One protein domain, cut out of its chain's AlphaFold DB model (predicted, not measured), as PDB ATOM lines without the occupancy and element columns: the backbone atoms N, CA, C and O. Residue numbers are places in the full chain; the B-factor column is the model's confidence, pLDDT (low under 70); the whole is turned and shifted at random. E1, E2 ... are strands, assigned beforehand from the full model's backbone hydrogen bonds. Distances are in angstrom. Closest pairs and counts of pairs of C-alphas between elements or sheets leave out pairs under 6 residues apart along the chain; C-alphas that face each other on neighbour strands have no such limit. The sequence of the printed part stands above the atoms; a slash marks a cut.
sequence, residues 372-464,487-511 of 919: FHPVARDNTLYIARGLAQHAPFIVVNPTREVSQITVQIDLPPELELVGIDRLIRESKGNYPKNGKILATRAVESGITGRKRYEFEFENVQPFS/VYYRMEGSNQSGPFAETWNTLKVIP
ATOM      1  N   PHE A 372     -33.642  10.018 -16.153       77.69
ATOM      2  CA  PHE A 372     -33.977  11.389 -15.777       77.69
ATOM      3  C   PHE A 372     -32.716  12.255 -15.787       77.69
ATOM      4  O   PHE A 372     -31.637  11.788 -15.423       77.69
ATOM      5  N   HIS A 373     -32.844  13.511 -16.202       70.56
ATOM      6  CA  HIS A 373     -31.724  14.443 -16.286       70.56
ATOM      7  C   HIS A 373     -32.182  15.900 -16.113       70.56
ATOM      8  O   HIS A 373     -33.191  16.264 -16.701       70.56
ATOM      9  N   PRO A 374     -31.441  16.756 -15.388       62.25
ATOM     10  CA  PRO A 374     -30.426  16.376 -14.416       62.25
ATOM     11  C   PRO A 374     -31.082  15.778 -13.175       62.25
ATOM     12  O   PRO A 374     -32.172  16.162 -12.759       62.25
ATOM     13  N   VAL A 375     -30.364  14.874 -12.535       61.25
ATOM     14  CA  VAL A 375     -30.659  14.354 -11.199       61.25
ATOM     15  C   VAL A 375     -29.360  14.380 -10.409       61.25
ATOM     16  O   VAL A 375     -28.278  14.522 -10.985       61.25
ATOM     17  N   ALA A 376     -29.427  14.280  -9.080       57.72
ATOM     18  CA  ALA A 376     -28.200  14.180  -8.294       57.72
ATOM     19  C   ALA A 376     -27.345  12.987  -8.773       57.72
ATOM     20  O   ALA A 376     -27.880  12.021  -9.315       57.72
ATOM     21  N   ARG A 377     -26.020  13.030  -8.546       54.50
ATOM     22  CA  ARG A 377     -25.062  11.989  -8.992       54.50
ATOM     23  C   ARG A 377     -25.447  10.552  -8.586       54.50
ATOM     24  O   ARG A 377     -24.906   9.600  -9.136       54.50
ATOM     25  N   ASP A 378     -26.341  10.383  -7.617       58.34
ATOM     26  CA  ASP A 378     -26.870   9.106  -7.134       58.34
ATOM     27  C   ASP A 378     -28.270   8.744  -7.681       58.34
ATOM     28  O   ASP A 378     -28.908   7.841  -7.146       58.34
ATOM     29  N   ASN A 379     -28.733   9.408  -8.749       73.31
ATOM     30  CA  ASN A 379     -30.072   9.271  -9.338       73.31
ATOM     31  C   ASN A 379     -31.205   9.620  -8.352       73.31
ATOM     32  O   ASN A 379     -32.221   8.926  -8.272       73.31
ATOM     33  N   THR A 380     -31.007  10.691  -7.570       81.38
ATOM     34  CA  THR A 380     -32.003  11.203  -6.617       81.38
ATOM     35  C   THR A 380     -32.681  12.478  -7.121       81.38
ATOM     36  O   THR A 380     -32.016  13.460  -7.459       81.38
ATOM     37  N   LEU A 381     -34.016  12.482  -7.080       85.75
ATOM     38  CA  LEU A 381     -34.889  13.639  -7.239       85.75
ATOM     39  C   LEU A 381     -35.318  14.157  -5.861       85.75
ATOM     40  O   LEU A 381     -36.010  13.470  -5.110       85.75
ATOM     41  N   TYR A 382     -34.945  15.388  -5.534       88.62
ATOM     42  CA  TYR A 382     -35.482  16.080  -4.365       88.62
ATOM     43  C   TYR A 382     -36.719  16.854  -4.793       88.62
ATOM     44  O   TYR A 382     -36.665  17.573  -5.786       88.62
ATOM     45  N   ILE A 383     -37.825  16.729  -4.072       90.12
ATOM     46  CA  ILE A 383     -39.091  17.373  -4.441       90.12
ATOM     47  C   ILE A 383     -39.709  18.036  -3.219       90.12
ATOM     48  O   ILE A 383     -39.721  17.457  -2.140       90.12
ATOM     49  N   ALA A 384     -40.191  19.266  -3.359       90.81
ATOM     50  CA  ALA A 384     -40.856  19.949  -2.257       90.81
ATOM     51  C   ALA A 384     -42.249  19.339  -2.023       90.81
ATOM     52  O   ALA A 384     -43.013  19.138  -2.971       90.81
ATOM     53  N   ARG A 385     -42.570  19.030  -0.763       91.38
ATOM     54  CA  ARG A 385     -43.864  18.454  -0.366       91.38
ATOM     55  C   ARG A 385     -45.023  19.336  -0.825       91.38
ATOM     56  O   ARG A 385     -45.010  20.543  -0.605       91.38
ATOM     57  N   GLY A 386     -46.034  18.729  -1.442       89.56
ATOM     58  CA  GLY A 386     -47.241  19.421  -1.904       89.56
ATOM     59  C   GLY A 386     -47.063  20.271  -3.168       89.56
ATOM     60  O   GLY A 386     -48.059  20.766  -3.698       89.56
ATOM     61  N   LEU A 387     -45.834  20.427  -3.671       91.06
ATOM     62  CA  LEU A 387     -45.536  21.219  -4.862       91.06
ATOM     63  C   LEU A 387     -45.331  20.333  -6.090       91.06
ATOM     64  O   LEU A 387     -44.993  19.150  -5.992       91.06
ATOM     65  N   ALA A 388     -45.552  20.932  -7.258       91.75
ATOM     66  CA  ALA A 388     -45.275  20.312  -8.542       91.75
ATOM     67  C   ALA A 388     -43.851  20.625  -8.998       91.75
ATOM     68  O   ALA A 388     -43.361  21.743  -8.834       91.75
ATOM     69  N   GLN A 389     -43.197  19.652  -9.614       89.06
ATOM     70  CA  GLN A 389     -41.837  19.766 -10.105       89.06
ATOM     71  C   GLN A 389     -41.722  19.027 -11.432       89.06
ATOM     72  O   GLN A 389     -42.045  17.846 -11.532       89.06
ATOM     73  N   HIS A 390     -41.248  19.727 -12.459       82.88
ATOM     74  CA  HIS A 390     -40.886  19.071 -13.706       82.88
ATOM     75  C   HIS A 390     -39.666  18.167 -13.490       82.88
ATOM     76  O   HIS A 390     -38.855  18.422 -12.616       82.88
ATOM     77  N   ALA A 391     -39.523  17.104 -14.255       81.81
ATOM     78  CA  ALA A 391     -38.375  16.217 -14.230       81.81
ATOM     79  C   ALA A 391     -38.096  15.851 -15.685       81.81
ATOM     80  O   ALA A 391     -38.910  15.150 -16.304       81.81
ATOM     81  N   PRO A 392     -37.015  16.381 -16.273       77.69
ATOM     82  CA  PRO A 392     -36.696  16.052 -17.642       77.69
ATOM     83  C   PRO A 392     -36.244  14.586 -17.743       77.69
ATOM     84  O   PRO A 392     -35.575  14.047 -16.862       77.69
ATOM     85  N   PHE A 393     -36.699  13.918 -18.791       77.81
ATOM     86  CA  PHE A 393     -36.671  12.480 -18.993       77.81
ATOM     87  C   PHE A 393     -36.251  12.190 -20.431       77.81
ATOM     88  O   PHE A 393     -36.840  12.692 -21.393       77.81
ATOM     89  N   ILE A 394     -35.199  11.394 -20.565       74.25
ATOM     90  CA  ILE A 394     -34.560  11.074 -21.832       74.25
ATOM     91  C   ILE A 394     -35.008   9.677 -22.246       74.25
ATOM     92  O   ILE A 394     -34.749   8.692 -21.550       74.25
ATOM     93  N   VAL A 395     -35.651   9.609 -23.411       71.81
ATOM     94  CA  VAL A 395     -36.030   8.360 -24.077       71.81
ATOM     95  C   VAL A 395     -35.153   8.209 -25.308       71.81
ATOM     96  O   VAL A 395     -35.138   9.081 -26.173       71.81
ATOM     97  N   VAL A 396     -34.415   7.104 -25.389       69.19
ATOM     98  CA  VAL A 396     -33.486   6.834 -26.491       69.19
ATOM     99  C   VAL A 396     -33.941   5.591 -27.226       69.19
ATOM    100  O   VAL A 396     -34.284   4.595 -26.599       69.19
ATOM    101  N   ASN A 397     -33.884   5.618 -28.555       72.50
ATOM    102  CA  ASN A 397     -34.040   4.418 -29.361       72.50
ATOM    103  C   ASN A 397     -32.719   3.632 -29.389       72.50
ATOM    104  O   ASN A 397     -31.783   4.059 -30.078       72.50
ATOM    105  N   PRO A 398     -32.602   2.500 -28.668       67.62
ATOM    106  CA  PRO A 398     -31.318   1.828 -28.510       67.62
ATOM    107  C   PRO A 398     -30.892   1.069 -29.775       67.62
ATOM    108  O   PRO A 398     -29.714   0.761 -29.923       67.62
ATOM    109  N   THR A 399     -31.819   0.769 -30.693       66.25
ATOM    110  CA  THR A 399     -31.553  -0.040 -31.896       66.25
ATOM    111  C   THR A 399     -31.527   0.777 -33.184       66.25
ATOM    112  O   THR A 399     -31.114   0.252 -34.210       66.25
ATOM    113  N   ARG A 400     -31.985   2.040 -33.171       67.31
ATOM    114  CA  ARG A 400     -32.266   2.888 -34.358       67.31
ATOM    115  C   ARG A 400     -33.337   2.350 -35.317       67.31
ATOM    116  O   ARG A 400     -33.765   3.070 -36.212       67.31
ATOM    117  N   GLU A 401     -33.758   1.105 -35.140       68.75
ATOM    118  CA  GLU A 401     -34.666   0.376 -36.024       68.75
ATOM    119  C   GLU A 401     -36.072   0.232 -35.428       68.75
ATOM    120  O   GLU A 401     -36.974  -0.293 -36.084       68.75
ATOM    121  N   VAL A 402     -36.272   0.611 -34.165       71.12
ATOM    122  CA  VAL A 402     -37.588   0.556 -33.524       71.12
ATOM    123  C   VAL A 402     -38.352   1.831 -33.861       71.12
ATOM    124  O   VAL A 402     -37.904   2.926 -33.534       71.12
ATOM    125  N   SER A 403     -39.503   1.698 -34.515       69.94
ATOM    126  CA  SER A 403     -40.361   2.837 -34.859       69.94
ATOM    127  C   SER A 403     -41.215   3.313 -33.684       69.94
ATOM    128  O   SER A 403     -41.550   4.497 -33.639       69.94
ATOM    129  N   GLN A 404     -41.535   2.419 -32.738       80.06
ATOM    130  CA  GLN A 404     -42.385   2.698 -31.580       80.06
ATOM    131  C   GLN A 404     -41.834   2.110 -30.276       80.06
ATOM    132  O   GLN A 404     -41.468   0.936 -30.215       80.06
ATOM    133  N   ILE A 405     -41.803   2.927 -29.225       85.00
ATOM    134  CA  ILE A 405     -41.307   2.570 -27.890       85.00
ATOM    135  C   ILE A 405     -42.402   2.865 -26.871       85.00
ATOM    136  O   ILE A 405     -42.949   3.961 -26.851       85.00
ATOM    137  N   THR A 406     -42.687   1.912 -25.993       89.19
ATOM    138  CA  THR A 406     -43.523   2.137 -24.812       89.19
ATOM    139  C   THR A 406     -42.624   2.386 -23.611       89.19
ATOM    140  O   THR A 406     -41.766   1.565 -23.298       89.19
ATOM    141  N   VAL A 407     -42.813   3.504 -22.920       89.19
ATOM    142  CA  VAL A 407     -42.190   3.775 -21.619       89.19
ATOM    143  C   VAL A 407     -43.202   3.476 -20.527       89.19
ATOM    144  O   VAL A 407     -44.347   3.914 -20.601       89.19
ATOM    145  N   GLN A 408     -42.761   2.773 -19.492       92.38
ATOM    146  CA  GLN A 408     -43.539   2.486 -18.294       92.38
ATOM    147  C   GLN A 408     -42.896   3.183 -17.099       92.38
ATOM    148  O   GLN A 408     -41.686   3.073 -16.897       92.38
ATOM    149  N   ILE A 409     -43.706   3.883 -16.307       93.00
ATOM    150  CA  ILE A 409     -43.290   4.557 -15.075       93.00
ATOM    151  C   ILE A 409     -44.220   4.135 -13.946       93.00
ATOM    152  O   ILE A 409     -45.435   4.291 -14.020       93.00
ATOM    153  N   ASP A 410     -43.628   3.615 -12.885       93.75
ATOM    154  CA  ASP A 410     -44.293   2.976 -11.767       93.75
ATOM    155  C   ASP A 410     -44.110   3.800 -10.492       93.75
ATOM    156  O   ASP A 410     -43.034   3.831  -9.873       93.75
ATOM    157  N   LEU A 411     -45.193   4.475 -10.101       93.00
ATOM    158  CA  LEU A 411     -45.212   5.417  -8.990       93.00
ATOM    159  C   LEU A 411     -45.777   4.793  -7.709       93.00
ATOM    160  O   LEU A 411     -46.745   4.030  -7.772       93.00
ATOM    161  N   PRO A 412     -45.198   5.123  -6.541       91.94
ATOM    162  CA  PRO A 412     -45.829   4.858  -5.254       91.94
ATOM    163  C   PRO A 412     -47.053   5.786  -5.060       91.94
ATOM    164  O   PRO A 412     -47.147   6.807  -5.744       91.94
ATOM    165  N   PRO A 413     -47.994   5.466  -4.151       88.69
ATOM    166  CA  PRO A 413     -49.253   6.205  -4.000       88.69
ATOM    167  C   PRO A 413     -49.077   7.659  -3.533       88.69
ATOM    168  O   PRO A 413     -49.980   8.472  -3.701       88.69
ATOM    169  N   GLU A 414     -47.925   8.004  -2.961       90.50
ATOM    170  CA  GLU A 414     -47.581   9.358  -2.517       90.50
ATOM    171  C   GLU A 414     -47.183  10.303  -3.662       90.50
ATOM    172  O   GLU A 414     -47.025  11.510  -3.432       90.50
ATOM    173  N   LEU A 415     -46.981   9.762  -4.868       90.94
ATOM    174  CA  LEU A 415     -46.641  10.508  -6.071       90.94
ATOM    175  C   LEU A 415     -47.723  10.393  -7.133       90.94
ATOM    176  O   LEU A 415     -48.249   9.318  -7.414       90.94
ATOM    177  N   GLU A 416     -47.922  11.497  -7.837       90.56
ATOM    178  CA  GLU A 416     -48.677  11.524  -9.078       90.56
ATOM    179  C   GLU A 416     -47.910  12.275 -10.165       90.56
ATOM    180  O   GLU A 416     -47.060  13.130  -9.899       90.56
ATOM    181  N   LEU A 417     -48.238  11.946 -11.407       89.25
ATOM    182  CA  LEU A 417     -47.881  12.742 -12.570       89.25
ATOM    183  C   LEU A 417     -49.080  13.635 -12.927       89.25
ATOM    184  O   LEU A 417     -50.215  13.162 -13.001       89.25
ATOM    185  N   VAL A 418     -48.835  14.926 -13.126       88.31
ATOM    186  CA  VAL A 418     -49.877  15.930 -13.393       88.31
ATOM    187  C   VAL A 418     -50.286  15.896 -14.873       88.31
ATOM    188  O   VAL A 418     -49.426  15.861 -15.748       88.31
ATOM    189  N   GLY A 419     -51.592  15.947 -15.166       77.00
ATOM    190  CA  GLY A 419     -52.112  16.225 -16.513       77.00
ATOM    191  C   GLY A 419     -52.001  15.099 -17.551       77.00
ATOM    192  O   GLY A 419     -51.798  15.376 -18.734       77.00
ATOM    193  N   ILE A 420     -52.125  13.830 -17.149       68.88
ATOM    194  CA  ILE A 420     -51.906  12.674 -18.045       68.88
ATOM    195  C   ILE A 420     -53.137  12.282 -18.869       68.88
ATOM    196  O   ILE A 420     -52.991  11.719 -19.954       68.88
ATOM    197  N   ASP A 421     -54.346  12.580 -18.397       56.03
ATOM    198  CA  ASP A 421     -55.565  11.930 -18.895       56.03
ATOM    199  C   ASP A 421     -56.031  12.395 -20.295       56.03
ATOM    200  O   ASP A 421     -57.100  11.973 -20.742       56.03
ATOM    201  N   ARG A 422     -55.279  13.248 -21.024       50.66
ATOM    202  CA  ARG A 422     -55.782  13.846 -22.285       50.66
ATOM    203  C   ARG A 422     -54.848  14.153 -23.470       50.66
ATOM    204  O   ARG A 422     -55.370  14.699 -24.439       50.66
ATOM    205  N   LEU A 423     -53.548  13.844 -23.522       50.97
ATOM    206  CA  LEU A 423     -52.717  14.391 -24.624       50.97
ATOM    207  C   LEU A 423     -52.164  13.401 -25.657       50.97
ATOM    208  O   LEU A 423     -51.111  12.802 -25.466       50.97
ATOM    209  N   ILE A 424     -52.764  13.442 -26.854       48.09
ATOM    210  CA  ILE A 424     -52.009  13.354 -28.113       48.09
ATOM    211  C   ILE A 424     -51.081  14.581 -28.147       48.09
ATOM    212  O   ILE A 424     -51.543  15.702 -28.374       48.09
ATOM    213  N   ARG A 425     -49.774  14.415 -27.905       53.12
ATOM    214  CA  ARG A 425     -48.814  15.527 -28.036       53.12
ATOM    215  C   ARG A 425     -48.385  15.651 -29.498       53.12
ATOM    216  O   ARG A 425     -47.437  15.005 -29.929       53.12
ATOM    217  N   GLU A 426     -49.048  16.501 -30.283       42.44
ATOM    218  CA  GLU A 426     -48.478  16.970 -31.554       42.44
ATOM    219  C   GLU A 426     -47.521  18.134 -31.298       42.44
ATOM    220  O   GLU A 426     -47.937  19.278 -31.121       42.44
ATOM    221  N   SER A 427     -46.211  17.881 -31.323       41.94
ATOM    222  CA  SER A 427     -45.231  18.964 -31.374       41.94
ATOM    223  C   SER A 427     -45.219  19.595 -32.775       41.94
ATOM    224  O   SER A 427     -44.315  19.349 -33.570       41.94
ATOM    225  N   LYS A 428     -46.205  20.434 -33.115       38.44
ATOM    226  CA  LYS A 428     -46.107  21.283 -34.314       38.44
ATOM    227  C   LYS A 428     -45.101  22.405 -34.046       38.44
ATOM    228  O   LYS A 428     -45.321  23.282 -33.215       38.44
ATOM    229  N   GLY A 429     -43.921  22.321 -34.649       37.53
ATOM    230  CA  GLY A 429     -42.871  23.346 -34.615       37.53
ATOM    231  C   GLY A 429     -41.568  22.818 -35.213       37.53
ATOM    232  O   GLY A 429     -41.439  21.612 -35.397       37.53
ATOM    233  N   ASN A 430     -40.600  23.704 -35.470       35.44
ATOM    234  CA  ASN A 430     -39.282  23.426 -36.079       35.44
ATOM    235  C   ASN A 430     -38.355  22.454 -35.299       35.44
ATOM    236  O   ASN A 430     -37.167  22.367 -35.592       35.44
ATOM    237  N   TYR A 431     -38.911  21.646 -34.392       42.69
ATOM    238  CA  TYR A 431     -38.308  20.435 -33.830       42.69
ATOM    239  C   TYR A 431     -38.936  19.136 -34.403       42.69
ATOM    240  O   TYR A 431     -39.249  18.232 -33.629       42.69
ATOM    241  N   PRO A 432     -39.148  18.976 -35.731       35.34
ATOM    242  CA  PRO A 432     -39.786  17.792 -36.322       35.34
ATOM    243  C   PRO A 432     -38.898  16.532 -36.292       35.34
ATOM    244  O   PRO A 432     -39.069  15.640 -37.115       35.34
ATOM    245  N   LYS A 433     -37.918  16.456 -35.385       44.12
ATOM    246  CA  LYS A 433     -36.971  15.339 -35.291       44.12
ATOM    247  C   LYS A 433     -37.029  14.585 -33.964       44.12
ATOM    248  O   LYS A 433     -36.311  13.611 -33.835       44.12
ATOM    249  N   ASN A 434     -37.875  14.974 -33.013       51.91
ATOM    250  CA  ASN A 434     -37.974  14.300 -31.714       51.91
ATOM    251  C   ASN A 434     -39.243  13.446 -31.664       51.91
ATOM    252  O   ASN A 434     -40.243  13.805 -32.288       51.91
ATOM    253  N   GLY A 435     -39.204  12.318 -30.952       55.59
ATOM    254  CA  GLY A 435     -40.304  11.359 -30.971       55.59
ATOM    255  C   GLY A 435     -41.651  11.944 -30.511       55.59
ATOM    256  O   GLY A 435     -41.701  12.797 -29.623       55.59
ATOM    257  N   LYS A 436     -42.753  11.498 -31.126       62.59
ATOM    258  CA  LYS A 436     -44.132  11.928 -30.822       62.59
ATOM    259  C   LYS A 436     -44.738  11.025 -29.748       62.59
ATOM    260  O   LYS A 436     -44.676   9.811 -29.907       62.59
ATOM    261  N   ILE A 437     -45.375  11.594 -28.715       70.25
ATOM    262  CA  ILE A 437     -46.212  10.809 -27.787       70.25
ATOM    263  C   ILE A 437     -47.570  10.561 -28.450       70.25
ATOM    264  O   ILE A 437     -48.304  11.513 -28.737       70.25
ATOM    265  N   LEU A 438     -47.885   9.297 -28.715       67.75
ATOM    266  CA  LEU A 438     -49.120   8.854 -29.360       67.75
ATOM    267  C   LEU A 438     -50.266   8.695 -28.361       67.75
ATOM    268  O   LEU A 438     -51.384   9.121 -28.646       67.75
ATOM    269  N   ALA A 439     -49.978   8.111 -27.199       68.62
ATOM    270  CA  ALA A 439     -50.963   7.821 -26.171       68.62
ATOM    271  C   ALA A 439     -50.335   7.807 -24.774       68.62
ATOM    272  O   ALA A 439     -49.155   7.485 -24.605       68.62
ATOM    273  N   THR A 440     -51.160   8.124 -23.777       74.38
ATOM    274  CA  THR A 440     -50.840   8.000 -22.357       74.38
ATOM    275  C   THR A 440     -51.991   7.340 -21.617       74.38
ATOM    276  O   THR A 440     -53.156   7.663 -21.857       74.38
ATOM    277  N   ARG A 441     -51.688   6.414 -20.706       78.81
ATOM    278  CA  ARG A 441     -52.709   5.781 -19.861       78.81
ATOM    279  C   ARG A 441     -52.170   5.422 -18.488       78.81
ATOM    280  O   ARG A 441     -51.001   5.071 -18.344       78.81
ATOM    281  N   ALA A 442     -53.047   5.476 -17.495       82.12
ATOM    282  CA  ALA A 442     -52.801   4.878 -16.195       82.12
ATOM    283  C   ALA A 442     -53.390   3.464 -16.161       82.12
ATOM    284  O   ALA A 442     -54.561   3.275 -16.489       82.12
ATOM    285  N   VAL A 443     -52.592   2.484 -15.747       83.88
ATOM    286  CA  VAL A 443     -53.003   1.083 -15.590       83.88
ATOM    287  C   VAL A 443     -52.593   0.548 -14.217       83.88
ATOM    288  O   VAL A 443     -51.802   1.164 -13.493       83.88
ATOM    289  N   GLU A 444     -53.153  -0.599 -13.838       84.94
ATOM    290  CA  GLU A 444     -52.731  -1.309 -12.634       84.94
ATOM    291  C   GLU A 444     -51.277  -1.775 -12.784       84.94
ATOM    292  O   GLU A 444     -50.879  -2.310 -13.823       84.94
ATOM    293  N   SER A 445     -50.460  -1.532 -11.759       87.38
ATOM    294  CA  SER A 445     -49.071  -1.970 -11.770       87.38
ATOM    295  C   SER A 445     -48.962  -3.455 -11.444       87.38
ATOM    296  O   SER A 445     -49.578  -3.941 -10.499       87.38
ATOM    297  N   GLY A 446     -48.077  -4.159 -12.151       82.31
ATOM    298  CA  GLY A 446     -47.612  -5.482 -11.723       82.31
ATOM    299  C   GLY A 446     -46.684  -5.441 -10.498       82.31
ATOM    300  O   GLY A 446     -46.322  -6.489  -9.968       82.31
ATOM    301  N   ILE A 447     -46.275  -4.250 -10.051       83.94
ATOM    302  CA  ILE A 447     -45.479  -4.033  -8.843       83.94
ATOM    303  C   ILE A 447     -46.435  -3.661  -7.710       83.94
ATOM    304  O   ILE A 447     -47.155  -2.665  -7.779       83.94
ATOM    305  N   THR A 448     -46.430  -4.458  -6.642       84.62
ATOM    306  CA  THR A 448     -47.361  -4.314  -5.517       84.62
ATOM    307  C   THR A 448     -47.380  -2.893  -4.947       84.62
ATOM    308  O   THR A 448     -46.332  -2.321  -4.638       84.62
ATOM    309  N   GLY A 449     -48.587  -2.344  -4.776       87.19
ATOM    310  CA  GLY A 449     -48.811  -1.040  -4.148       87.19
ATOM    311  C   GLY A 449     -48.438   0.161  -5.018       87.19
ATOM    312  O   GLY A 449     -48.175   1.226  -4.472       87.19
ATOM    313  N   ARG A 450     -48.375   0.007  -6.347       91.81
ATOM    314  CA  ARG A 450     -48.014   1.088  -7.275       91.81
ATOM    315  C   ARG A 450     -49.051   1.320  -8.362       91.81
ATOM    316  O   ARG A 450     -49.844   0.439  -8.690       91.81
ATOM    317  N   LYS A 451     -48.995   2.509  -8.961       91.12
ATOM    318  CA  LYS A 451     -49.750   2.885 -10.160       91.12
ATOM    319  C   LYS A 451     -48.792   3.013 -11.340       91.12
ATOM    320  O   LYS A 451     -47.780   3.711 -11.231       91.12
ATOM    321  N   ARG A 452     -49.115   2.357 -12.459       92.19
ATOM    322  CA  ARG A 452     -48.314   2.422 -13.682       92.19
ATOM    323  C   ARG A 452     -48.869   3.468 -14.633       92.19
ATOM    324  O   ARG A 452     -50.071   3.522 -14.882       92.19
ATOM    325  N   TYR A 453     -47.964   4.237 -15.210       90.00
ATOM    326  CA  TYR A 453     -48.215   5.169 -16.295       90.00
ATOM    327  C   TYR A 453     -47.455   4.704 -17.530       90.00
ATOM    328  O   TYR A 453     -46.253   4.448 -17.457       90.00
ATOM    329  N   GLU A 454     -48.158   4.574 -18.648       88.50
ATOM    330  CA  GLU A 454     -47.588   4.127 -19.918       88.50
ATOM    331  C   GLU A 454     -47.627   5.257 -20.941       88.50
ATOM    332  O   GLU A 454     -48.633   5.963 -21.047       88.50
ATOM    333  N   PHE A 455     -46.535   5.408 -21.687       84.94
ATOM    334  CA  PHE A 455     -46.351   6.423 -22.718       84.94
ATOM    335  C   PHE A 455     -45.901   5.745 -24.007       84.94
ATOM    336  O   PHE A 455     -44.852   5.102 -24.033       84.94
ATOM    337  N   GLU A 456     -46.665   5.910 -25.079       83.81
ATOM    338  CA  GLU A 456     -46.300   5.401 -26.401       83.81
ATOM    339  C   GLU A 456     -45.581   6.492 -27.195       83.81
ATOM    340  O   GLU A 456     -46.147   7.555 -27.438       83.81
ATOM    341  N   PHE A 457     -44.345   6.231 -27.613       78.75
ATOM    342  CA  PHE A 457     -43.516   7.128 -28.415       78.75
ATOM    343  C   PHE A 457     -43.327   6.582 -29.830       78.75
ATOM    344  O   PHE A 457     -43.094   5.390 -30.004       78.75
ATOM    345  N   GLU A 458     -43.328   7.456 -30.834       73.75
ATOM    346  CA  GLU A 458     -42.990   7.139 -32.229       73.75
ATOM    347  C   GLU A 458     -41.814   7.994 -32.718       73.75
ATOM    348  O   GLU A 458     -41.677   9.133 -32.285       73.75
ATOM    349  N   ASN A 459     -41.004   7.497 -33.661       63.81
ATOM    350  CA  ASN A 459     -39.926   8.255 -34.323       63.81
ATOM    351  C   ASN A 459     -38.838   8.775 -33.362       63.81
ATOM    352  O   ASN A 459     -38.237   9.827 -33.593       63.81
ATOM    353  N   VAL A 460     -38.575   8.034 -32.280       66.88
ATOM    354  CA  VAL A 460     -37.496   8.343 -31.330       66.88
ATOM    355  C   VAL A 460     -36.147   8.179 -32.036       66.88
ATOM    356  O   VAL A 460     -35.839   7.111 -32.571       66.88
ATOM    357  N   GLN A 461     -35.352   9.247 -32.060       57.28
ATOM    358  CA  GLN A 461     -34.061   9.269 -32.743       57.28
ATOM    359  C   GLN A 461     -32.951   8.583 -31.923       57.28
ATOM    360  O   GLN A 461     -33.085   8.397 -30.708       57.28
ATOM    361  N   PRO A 462     -31.835   8.201 -32.571       55.47
ATOM    362  CA  PRO A 462     -30.631   7.737 -31.890       55.47
ATOM    363  C   PRO A 462     -29.991   8.842 -31.036       55.47
ATOM    364  O   PRO A 462     -30.180  10.029 -31.293       55.47
ATOM    365  N   PHE A 463     -29.163   8.450 -30.066       47.53
ATOM    366  CA  PHE A 463     -28.416   9.366 -29.201       47.53
ATOM    367  C   PHE A 463     -27.433  10.239 -30.006       47.53
ATOM    368  O   PHE A 463     -26.322   9.817 -30.322       47.53
ATOM    369  N   SER A 464     -27.838  11.457 -30.363       42.69
ATOM    370  CA  SER A 464     -26.936  12.504 -30.847       42.69
ATOM    371  C   SER A 464     -27.519  13.873 -30.499       42.69
ATOM    372  O   SER A 464     -28.554  14.251 -31.042       42.69
ATOM    373  N   VAL A 487     -39.018   5.461  -7.691       91.62
ATOM    374  CA  VAL A 487     -39.817   5.449  -8.914       91.62
ATOM    375  C   VAL A 487     -39.133   4.469  -9.845       91.62
ATOM    376  O   VAL A 487     -37.930   4.590 -10.090       91.62
ATOM    377  N   TYR A 488     -39.880   3.479 -10.319       92.44
ATOM    378  CA  TYR A 488     -39.349   2.504 -11.262       92.44
ATOM    379  C   TYR A 488     -39.752   2.902 -12.667       92.44
ATOM    380  O   TYR A 488     -40.893   3.293 -12.890       92.44
ATOM    381  N   TYR A 489     -38.828   2.829 -13.612       92.06
ATOM    382  CA  TYR A 489     -39.138   3.137 -15.000       92.06
ATOM    383  C   TYR A 489     -38.327   2.268 -15.949       92.06
ATOM    384  O   TYR A 489     -37.232   1.815 -15.616       92.06
ATOM    385  N   ARG A 490     -38.887   2.014 -17.124       91.25
ATOM    386  CA  ARG A 490     -38.237   1.260 -18.197       91.25
ATOM    387  C   ARG A 490     -38.882   1.591 -19.530       91.25
ATOM    388  O   ARG A 490     -39.975   2.159 -19.572       91.25
ATOM    389  N   MET A 491     -38.255   1.144 -20.606       88.94
ATOM    390  CA  MET A 491     -38.864   1.130 -21.928       88.94
ATOM    391  C   MET A 491     -38.894  -0.266 -22.547       88.94
ATOM    392  O   MET A 491     -38.065  -1.118 -22.238       88.94
ATOM    393  N   GLU A 492     -39.837  -0.492 -23.448       90.06
ATOM    394  CA  GLU A 492     -39.950  -1.706 -24.250       90.06
ATOM    395  C   GLU A 492     -40.419  -1.369 -25.665       90.06
ATOM    396  O   GLU A 492     -41.024  -0.329 -25.918       90.06
ATOM    397  N   GLY A 493     -40.112  -2.239 -26.615       86.44
ATOM    398  CA  GLY A 493     -40.529  -2.066 -27.997       86.44
ATOM    399  C   GLY A 493     -40.244  -3.308 -28.821       86.44
ATOM    400  O   GLY A 493     -39.618  -4.262 -28.359       86.44
ATOM    401  N   SER A 494     -40.715  -3.308 -30.061       79.62
ATOM    402  CA  SER A 494     -40.503  -4.417 -30.987       79.62
ATOM    403  C   SER A 494     -40.398  -3.901 -32.409       79.62
ATOM    404  O   SER A 494     -41.046  -2.922 -32.779       79.62
ATOM    405  N   ASN A 495     -39.592  -4.572 -33.223       73.56
ATOM    406  CA  ASN A 495     -39.494  -4.320 -34.658       73.56
ATOM    407  C   ASN A 495     -39.238  -5.631 -35.423       73.56
ATOM    408  O   ASN A 495     -39.376  -6.717 -34.861       73.56
ATOM    409  N   GLN A 496     -38.851  -5.543 -36.702       68.25
ATOM    410  CA  GLN A 496     -38.497  -6.716 -37.523       68.25
ATOM    411  C   GLN A 496     -37.331  -7.530 -36.939       68.25
ATOM    412  O   GLN A 496     -37.220  -8.727 -37.186       68.25
ATOM    413  N   SER A 497     -36.482  -6.885 -36.144       70.56
ATOM    414  CA  SER A 497     -35.345  -7.484 -35.462       70.56
ATOM    415  C   SER A 497     -35.729  -8.073 -34.094       70.56
ATOM    416  O   SER A 497     -34.828  -8.447 -33.347       70.56
ATOM    417  N   GLY A 498     -37.018  -8.172 -33.749       77.38
ATOM    418  CA  GLY A 498     -37.526  -8.795 -32.519       77.38
ATOM    419  C   GLY A 498     -37.841  -7.824 -31.373       77.38
ATOM    420  O   GLY A 498     -37.583  -6.620 -31.479       77.38
ATOM    421  N   PRO A 499     -38.401  -8.338 -30.264       82.88
ATOM    422  CA  PRO A 499     -38.704  -7.545 -29.081       82.88
ATOM    423  C   PRO A 499     -37.433  -7.162 -28.308       82.88
ATOM    424  O   PRO A 499     -36.443  -7.899 -28.281       82.88
ATOM    425  N   PHE A 500     -37.485  -6.025 -27.618       86.81
ATOM    426  CA  PHE A 500     -36.524  -5.655 -26.583       86.81
ATOM    427  C   PHE A 500     -37.244  -5.062 -25.369       86.81
ATOM    428  O   PHE A 500     -38.314  -4.463 -25.492       86.81
ATOM    429  N   ALA A 501     -36.618  -5.179 -24.202       90.38
ATOM    430  CA  ALA A 501     -37.018  -4.439 -23.010       90.38
ATOM    431  C   ALA A 501     -35.796  -3.908 -22.274       90.38
ATOM    432  O   ALA A 501     -34.709  -4.478 -22.327       90.38
ATOM    433  N   GLU A 502     -35.978  -2.809 -21.569       90.12
ATOM    434  CA  GLU A 502     -35.007  -2.287 -20.630       90.12
ATOM    435  C   GLU A 502     -35.247  -2.887 -19.243       90.12
ATOM    436  O   GLU A 502     -36.396  -3.048 -18.824       90.12
ATOM    437  N   THR A 503     -34.177  -3.205 -18.514       90.81
ATOM    438  CA  THR A 503     -34.268  -3.497 -17.074       90.81
ATOM    439  C   THR A 503     -34.884  -2.320 -16.315       90.81
ATOM    440  O   THR A 503     -34.729  -1.174 -16.726       90.81
ATOM    441  N   TRP A 504     -35.533  -2.577 -15.177       90.62
ATOM    442  CA  TRP A 504     -36.098  -1.506 -14.356       90.62
ATOM    443  C   TRP A 504     -35.014  -0.568 -13.822       90.62
ATOM    444  O   TRP A 504     -34.216  -0.945 -12.965       90.62
ATOM    445  N   ASN A 505     -35.036   0.681 -14.270       86.62
ATOM    446  CA  ASN A 505     -34.271   1.751 -13.653       86.62
ATOM    447  C   ASN A 505     -34.977   2.247 -12.392       86.62
ATOM    448  O   ASN A 505     -36.193   2.126 -12.241       86.62
ATOM    449  N   THR A 506     -34.198   2.825 -11.480       87.00
ATOM    450  CA  THR A 506     -34.694   3.340 -10.201       87.00
ATOM    451  C   THR A 506     -34.301   4.795 -10.037       87.00
ATOM    452  O   THR A 506     -33.116   5.087  -9.909       87.00
ATOM    453  N   LEU A 507     -35.289   5.685  -9.980       86.88
ATOM    454  CA  LEU A 507     -35.128   7.063  -9.529       86.88
ATOM    455  C   LEU A 507     -35.498   7.128  -8.045       86.88
ATOM    456  O   LEU A 507     -36.634   6.833  -7.674       86.88
ATOM    457  N   LYS A 508     -34.562   7.515  -7.181       88.00
ATOM    458  CA  LYS A 508     -34.871   7.751  -5.766       88.00
ATOM    459  C   LYS A 508     -35.543   9.111  -5.633       88.00
ATOM    460  O   LYS A 508     -35.051  10.088  -6.180       88.00
ATOM    461  N   VAL A 509     -36.627   9.207  -4.878       90.50
ATOM    462  CA  VAL A 509     -37.323  10.474  -4.638       90.50
ATOM    463  C   VAL A 509     -37.325  10.788  -3.147       90.50
ATOM    464  O   VAL A 509     -37.701   9.954  -2.318       90.50
ATOM    465  N   ILE A 510     -36.881  11.997  -2.805       91.31
ATOM    466  CA  ILE A 510     -36.827  12.512  -1.435       91.31
ATOM    467  C   ILE A 510     -37.749  13.733  -1.338       91.31
ATOM    468  O   ILE A 510     -37.378  14.812  -1.811       91.31
ATOM    469  N   PRO A 511     -38.936  13.586  -0.724       91.88
ATOM    470  CA  PRO A 511     -39.771  14.720  -0.363       91.88
ATOM    471  C   PRO A 511     -39.082  15.588   0.692       91.88
ATOM    472  O   PRO A 511     -38.588  15.076   1.697       91.88
TER     473      PRO A 511
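AT A GLANCE: This is residues 372 to 464 and 487 to 511 of the 919 residues of the protein "Carb-bd_dom_fam9 domain-containing protein" of Planctomycetes bacterium (UniProt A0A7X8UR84). What shape do these atoms make? A twisted sheet of seven strands curves like an open trough: E5, E6, E3 and E7 lie side by side, E8 and E9 follow each other beyond E7, E1 adjoins E9, and E2 lies across the open side. What is it built of? The 118 printed residues hold strands E1 to E9 in chain order and no named helix, an all-strand class; the sheet is branched and mixed. How large is it? It is compact and rounded, with a radius of gyration of the C-alphas of 14.9 A and spans of 42 by 33 by 32 A.

IN THESE COORDINATES: Where do the first strands lie? E1 is residues 380 to 384, from C-alpha 380 at (-32.003, 11.203, -6.617); E2 is 388 to 394, E3 404 to 411, 22.9 A long, and E4 415 to 417. What follows? E5 is residues 436 to 444, 24.1 A; E6 451 to 458, 23.5 A; E7 487 to 495, 27.5 A; E8 498 to 502; and E9 505 to 511, to C-alpha 511 at (-39.771, 14.720, -0.363).

HOW THE PARTS SIT: What is beside E1? E9 is its parallel neighbour, with N 381 and O 508 2.8 A apart. E2 and E4 pair with no named strand; the closest C-alphas of E1 and E2, Ile 383 and Gln 389, are 6.7 A apart. What is beside E3? Antiparallel E6 is on one side, N 405 to O 457 2.9 A, and antiparallel E7 on the other side, N 406 to O 492 2.8 A. E5 forms a hairpin with E6, N 436 to O 458 2.8 A. What else is beside E7? E8, its hairpin partner, N 500 to O 493 2.9 A, and antiparallel E9, N 487 to O 507 2.8 A, lie on one side of it.

THE WHOLE: Where is the cut? Residues 465 to 486 are not printed, and C-alphas 464 and 487 are 26.4 A apart. Which link is long? E4 to E5 is, with 18 residues. Where is confidence low? Among the 37 residues under 70 are 420 to 436 and 459 to 464.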